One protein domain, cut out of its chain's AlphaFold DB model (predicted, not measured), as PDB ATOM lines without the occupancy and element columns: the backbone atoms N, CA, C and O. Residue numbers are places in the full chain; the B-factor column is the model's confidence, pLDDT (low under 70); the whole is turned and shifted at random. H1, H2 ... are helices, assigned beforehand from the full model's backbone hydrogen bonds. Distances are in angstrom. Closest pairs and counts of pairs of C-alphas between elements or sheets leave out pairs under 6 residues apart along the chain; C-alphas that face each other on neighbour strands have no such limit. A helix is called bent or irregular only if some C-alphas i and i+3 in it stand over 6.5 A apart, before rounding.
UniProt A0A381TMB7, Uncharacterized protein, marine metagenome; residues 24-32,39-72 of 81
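What this domain is: This is residues 24 to 32 and 39 to 72 of the 81 residues of an uncharacterized protein of marine metagenome (UniProt A0A381TMB7). The printed part is an open arch: the short helices H1 and H2 pack together as a small head at one foot, residues 49 to 53 make the top, and the longest helix, H3, forms the other limb. H3 has a kink and touches no helix, and the last printed residues, 70 to 72, trail on beyond it. The printed part has 43 residues, of which 27 are in three named helices, in the order H1, H2, H3; there is no named strand and the class is all helix. The whole is loose, with a radius of gyration of the C-alphas of 13.1 A, and its C-alphas span 34 by 25 by 14 A, an outline that is only just flat.

How they stand to each other: H1, residues 24 to 27, touches H2, residues 42 to 48, with 5 pairs of C-alphas within 8 A. Their closest C-alphas are those of Cys 24 and Phe 44, 6.1 A apart, and their centres are 9.2 A apart. From H2 a tight link of 5 residues leads to H3, residues 54 to 69. H2 and H3 are close but not clearly touching: their closest C-alphas, those of Glu 48 and Phe 54, are 7.3 A apart. The lines of these two helices are about perpendicular, at 87 degrees, though the line of H3 is a rough one. H1 and H3 are apart. Residues 59 to 72, of which 59 to 69 belong to H3, stand free, and so do residues 50 to 57, of which 54 to 57 belong to H3. In H2 every O i to N i+4 pair is within hydrogen-bond range, in H3 9 of 12 are, and H1 is too short for such a pair but has 1 O i to N i+3 pair within range.

Where its parts are: H1 begins at C-alpha 24, at (158.375, 92.693, 125.355), and ends at Phe 27. H2 runs from Pro 42, with its C-alpha at (151.911, 100.978, 120.510), to Glu 48, 9.8 A from first to last C-alpha. H3 runs from Phe 54 to Leu 69, 21.9 A from first to last C-alpha, and C-alpha 69 is at (160.336, 102.072, 147.722). H3 has a kink of 58 degrees near residue 63 and is irregular: C-alphas 63 and 66 are 7.9 A apart.

The domain as a whole: The two C-alphas farthest apart, those of Lys 32 and Ala 72, are 37.1 A from each other. Residues 33 to 38 are cut out, in the link from H1 to H2, and C-alphas 32 and 39 are 8.8 A apart across the cut. The mean pLDDT of the printed part is 92.4; residues 70 to 72 are under 70.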
ATOM      1  N   CYS A  24     159.019  91.793 126.311       98.62
ATOM      2  CA  CYS A  24     158.375  92.693 125.355       98.62
ATOM      3  C   CYS A  24     159.365  93.709 124.776       98.62
ATOM      4  O   CYS A  24     159.246  94.038 123.600       98.62
ATOM      5  N   HIS A  25     160.373  94.150 125.537       97.94
ATOM      6  CA  HIS A  25     161.431  95.017 125.007       97.94
ATOM      7  C   HIS A  25     162.325  94.312 123.982       97.94
ATOM      8  O   HIS A  25     162.844  94.968 123.085       97.94
ATOM      9  N   GLN A  26     162.488  92.991 124.078       98.06
ATOM     10  CA  GLN A  26     163.197  92.212 123.056       98.06
ATOM     11  C   GLN A  26     162.329  91.990 121.811       98.06
ATOM     12  O   GLN A  26     162.823  92.077 120.692       98.06
ATOM     13  N   PHE A  27     161.031  91.727 122.001       98.38
ATOM     14  CA  PHE A  27     160.081  91.531 120.902       98.38
ATOM     15  C   PHE A  27     159.808  92.823 120.117       98.38
ATOM     16  O   PHE A  27     159.763  92.805 118.893       98.38
ATOM     17  N   ALA A  28     159.637  93.939 120.825       98.12
ATOM     18  CA  ALA A  28     159.322  95.255 120.287       98.12
ATOM     19  C   ALA A  28     160.355  96.285 120.791       98.12
ATOM     20  O   ALA A  28     160.058  97.050 121.718       98.12
ATOM     21  N   PRO A  29     161.572  96.311 120.207       98.06
ATOM     22  CA  PRO A  29     162.660  97.167 120.668       98.06
ATOM     23  C   PRO A  29     162.322  98.656 120.655       98.06
ATOM     24  O   PRO A  29     161.511  99.138 119.855       98.06
ATOM     25  N   SER A  30     162.989  99.405 121.534       98.00
ATOM     26  CA  SER A  30     162.894 100.861 121.557       98.00
ATOM     27  C   SER A  30     163.478 101.474 120.286       98.00
ATOM     28  O   SER A  30     164.513 101.037 119.788       98.00
ATOM     29  N   TYR A  31     162.873 102.558 119.804       97.50
ATOM     30  CA  TYR A  31     163.386 103.321 118.663       97.50
ATOM     31  C   TYR A  31     163.388 104.823 118.947       97.50
ATOM     32  O   TYR A  31     162.700 105.306 119.847       97.50
ATOM     33  N   LYS A  32     164.159 105.589 118.168       98.06
ATOM     34  CA  LYS A  32     164.227 107.050 118.291       98.06
ATOM     35  C   LYS A  32     163.256 107.712 117.315       98.06
ATOM     36  O   LYS A  32     163.283 107.425 116.122       98.06
ATOM     37  N   SER A  39     160.224 103.681 124.148       95.69
ATOM     38  CA  SER A  39     160.406 102.330 124.713       95.69
ATOM     39  C   SER A  39     159.096 101.560 124.900       95.69
ATOM     40  O   SER A  39     159.075 100.349 124.738       95.69
ATOM     41  N   HIS A  40     157.987 102.255 125.186       97.19
ATOM     42  CA  HIS A  40     156.644 101.666 125.344       97.19
ATOM     43  C   HIS A  40     155.684 102.200 124.275       97.19
ATOM     44  O   HIS A  40     154.666 102.845 124.555       97.19
ATOM     45  N   HIS A  41     156.061 101.987 123.017       98.06
ATOM     46  CA  HIS A  41     155.289 102.373 121.834       98.06
ATOM     47  C   HIS A  41     154.069 101.443 121.613       98.06
ATOM     48  O   HIS A  41     153.866 100.500 122.384       98.06
ATOM     49  N   PRO A  42     153.169 101.721 120.645       98.12
ATOM     50  CA  PRO A  42     151.911 100.978 120.510       98.12
ATOM     51  C   PRO A  42     152.061  99.464 120.316       98.12
ATOM     52  O   PRO A  42     151.252  98.716 120.860       98.12
ATOM     53  N   GLU A  43     153.080  99.008 119.585       98.25
ATOM     54  CA  GLU A  43     153.326  97.576 119.374       98.25
ATOM     55  C   GLU A  43     153.789  96.894 120.664       98.25
ATOM     56  O   GLU A  43     153.218  95.871 121.044       98.25
ATOM     57  N   PHE A  44     154.715  97.518 121.401       98.69
ATOM     58  CA  PHE A  44     155.092  97.073 122.743       98.69
ATOM     59  C   PHE A  44     153.855  96.926 123.638       98.69
ATOM     60  O   PHE A  44     153.616  95.870 124.214       98.69
ATOM     61  N   LYS A  45     153.013  97.968 123.708       98.38
ATOM     62  CA  LYS A  45     151.798  97.976 124.543       98.38
ATOM     63  C   LYS A  45     150.776  96.930 124.111       98.38
ATOM     64  O   LYS A  45     150.009  96.450 124.942       98.38
ATOM     65  N   LYS A  46     150.703  96.620 122.813       98.56
ATOM     66  CA  LYS A  46     149.852  95.540 122.306       98.56
ATOM     67  C   LYS A  46     150.359  94.202 122.829       98.56
ATOM     68  O   LYS A  46     149.554  93.456 123.375       98.56
ATOM     69  N   LYS A  47     151.667  93.951 122.724       98.56
ATOM     70  CA  LYS A  47     152.277  92.711 123.204       98.56
ATOM     71  C   LYS A  47     152.143  92.556 124.714       98.56
ATOM     72  O   LYS A  47     151.691  91.525 125.184       98.56
ATOM     73  N   GLU A  48     152.433  93.612 125.465       98.50
ATOM     74  CA  GLU A  48     152.335  93.640 126.926       98.50
ATOM     75  C   GLU A  48     150.938  93.223 127.431       98.50
ATOM     76  O   GLU A  48     150.815  92.474 128.401       98.50
ATOM     77  N   LYS A  49     149.875  93.645 126.729       98.56
ATOM     78  CA  LYS A  49     148.477  93.306 127.047       98.56
ATOM     79  C   LYS A  49     148.112  91.835 126.823       98.56
ATOM     80  O   LYS A  49     147.052  91.426 127.285       98.56
ATOM     81  N   GLU A  50     148.939  91.059 126.123       98.56
ATOM     82  CA  GLU A  50     148.707  89.627 125.895       98.56
ATOM     83  C   GLU A  50     149.060  88.769 127.120       98.56
ATOM     84  O   GLU A  50     148.689  87.596 127.174       98.56
ATOM     85  N   TYR A  51     149.750  89.322 128.124       98.56
ATOM     86  CA  TYR A  51     150.015  88.594 129.361       98.56
ATOM     87  C   TYR A  51     148.708  88.261 130.102       98.56
ATOM     88  O   TYR A  51     147.893  89.141 130.388       98.56
ATOM     89  N   LYS A  52     148.538  86.982 130.468       98.25
ATOM     90  CA  LYS A  52     147.319  86.414 131.083       98.25
ATOM     91  C   LYS A  52     146.760  87.228 132.264       98.25
ATOM     92  O   LYS A  52     145.547  87.352 132.387       98.25
ATOM     93  N   ASN A  53     147.625  87.816 133.096       98.25
ATOM     94  CA  ASN A  53     147.256  88.592 134.285       98.25
ATOM     95  C   ASN A  53     147.620  90.079 134.146       98.25
ATOM     96  O   ASN A  53     147.865  90.754 135.143       98.25
ATOM     97  N   PHE A  54     147.659  90.613 132.918       98.31
ATOM     98  CA  PHE A  54     148.050  92.003 132.652       98.31
ATOM     99  C   PHE A  54     147.275  93.008 133.510       98.31
ATOM    100  O   PHE A  54     147.866  93.872 134.153       98.31
ATOM    101  N   LYS A  55     145.941  92.891 133.555       98.06
ATOM    102  CA  LYS A  55     145.099  93.832 134.309       98.06
ATOM    103  C   LYS A  55     145.395  93.789 135.809       98.06
ATOM    104  O   LYS A  55     145.531  94.848 136.418       98.06
ATOM    105  N   ASP A  56     145.537  92.592 136.373       97.94
ATOM    106  CA  ASP A  56     145.804  92.398 137.801       97.94
ATOM    107  C   ASP A  56     147.185  92.936 138.176       97.94
ATOM    108  O   ASP A  56     147.307  93.709 139.126       97.94
ATOM    109  N   ALA A  57     148.212  92.613 137.380       97.19
ATOM    110  CA  ALA A  57     149.574  93.100 137.576       97.19
ATOM    111  C   ALA A  57     149.648  94.633 137.517       97.19
ATOM    112  O   ALA A  57     150.161  95.263 138.440       97.19
ATOM    113  N   ARG A  58     149.049  95.257 136.493       96.12
ATOM    114  CA  ARG A  58     149.015  96.724 136.352       96.12
ATOM    115  C   ARG A  58     148.234  97.405 137.473       96.12
ATOM    116  O   ARG A  58     148.622  98.484 137.922       96.12
ATOM    117  N   ASN A  59     147.134  96.806 137.928       96.94
ATOM    118  CA  ASN A  59     146.382  97.332 139.063       96.94
ATOM    119  C   ASN A  59     147.190  97.215 140.361       96.94
ATOM    120  O   ASN A  59     147.218  98.151 141.158       96.94
ATOM    121  N   TRP A  60     147.885  96.096 140.564       95.69
ATOM    122  CA  TRP A  60     148.762  95.923 141.713       95.69
ATOM    123  C   TRP A  60     149.889  96.962 141.719       95.69
ATOM    124  O   TRP A  60     150.063  97.641 142.729       95.69
ATOM    125  N   GLU A  61     150.580  97.162 140.590       92.44
ATOM    126  CA  GLU A  61     151.625  98.187 140.440       92.44
ATOM    127  C   GLU A  61     151.100  99.574 140.815       92.44
ATOM    128  O   GLU A  61     151.676 100.251 141.668       92.44
ATOM    129  N   LYS A  62     149.960  99.979 140.240       92.12
ATOM    130  CA  LYS A  62     149.344 101.289 140.497       92.12
ATOM    131  C   LYS A  62     149.093 101.532 141.990       92.12
ATOM    132  O   LYS A  62     149.290 102.649 142.462       92.12
ATOM    133  N   ASN A  63     148.675 100.500 142.721       93.44
ATOM    134  CA  ASN A  63     148.284 100.618 144.124       93.44
ATOM    135  C   ASN A  63     149.430 100.357 145.117       93.44
ATOM    136  O   ASN A  63     149.292 100.706 146.284       93.44
ATOM    137  N   ASN A  64     150.551  99.763 144.689       90.25
ATOM    138  CA  ASN A  64     151.615  99.312 145.599       90.25
ATOM    139  C   ASN A  64     153.019  99.822 145.233       90.25
ATOM    140  O   ASN A  64     153.959  99.540 145.972       90.25
ATOM    141  N   TRP A  65     153.192 100.606 144.157       80.44
ATOM    142  CA  TRP A  65     154.520 101.091 143.737       80.44
ATOM    143  C   TRP A  65     155.285 101.819 144.857       80.44
ATOM    144  O   TRP A  65     156.498 101.667 144.973       80.44
ATOM    145  N   HIS A  66     154.578 102.560 145.713       80.88
ATOM    146  CA  HIS A  66     155.167 103.274 146.847       80.88
ATOM    147  C   HIS A  66     155.725 102.317 147.914       80.88
ATOM    148  O   HIS A  66     156.751 102.614 148.517       80.88
ATOM    149  N   LYS A  67     155.109 101.141 148.101       76.19
ATOM    150  CA  LYS A  67     155.554 100.125 149.071       76.19
ATOM    151  C   LYS A  67     156.866  99.474 148.656       76.19
ATOM    152  O   LYS A  67     157.696  99.181 149.503       76.19
ATOM    153  N   LEU A  68     157.104  99.344 147.347       71.81
ATOM    154  CA  LEU A  68     158.387  98.856 146.843       71.81
ATOM    155  C   LEU A  68     159.536  99.800 147.214       71.81
ATOM    156  O   LEU A  68     160.666  99.343 147.345       71.81
ATOM    157  N   LEU A  69     159.290 101.104 147.379       73.00
ATOM    158  CA  LEU A  69     160.336 102.072 147.722       73.00
ATOM    159  C   LEU A  69     160.736 102.035 149.198       73.00
ATOM    160  O   LEU A  69     161.880 102.397 149.494       73.00
ATOM    161  N   LEU A  70     159.860 101.537 150.074       68.06
ATOM    162  CA  LEU A  70     160.124 101.383 151.501       68.06
ATOM    163  C   LEU A  70     161.184 100.292 151.758       68.06
ATOM    164  O   LEU A  70     161.298  99.328 150.984       68.06
ATOM    165  N   PRO A  71     161.997 100.425 152.820       61.25
ATOM    166  CA  PRO A  71     162.871  99.347 153.255       61.25
ATOM    167  C   PRO A  71     162.026  98.121 153.619       61.25
ATOM    168  O   PRO A  71     160.989  98.243 154.263       61.25
ATOM    169  N   ALA A  72     162.498  96.923 153.261       59.06
ATOM    170  CA  ALA A  72     161.789  95.655 153.484       59.06
ATOM    171  C   ALA A  72     161.454  95.351 154.966       59.06
ATOM    172  O   ALA A  72     160.758  94.382 155.248       59.06
TER     173      ALA A  72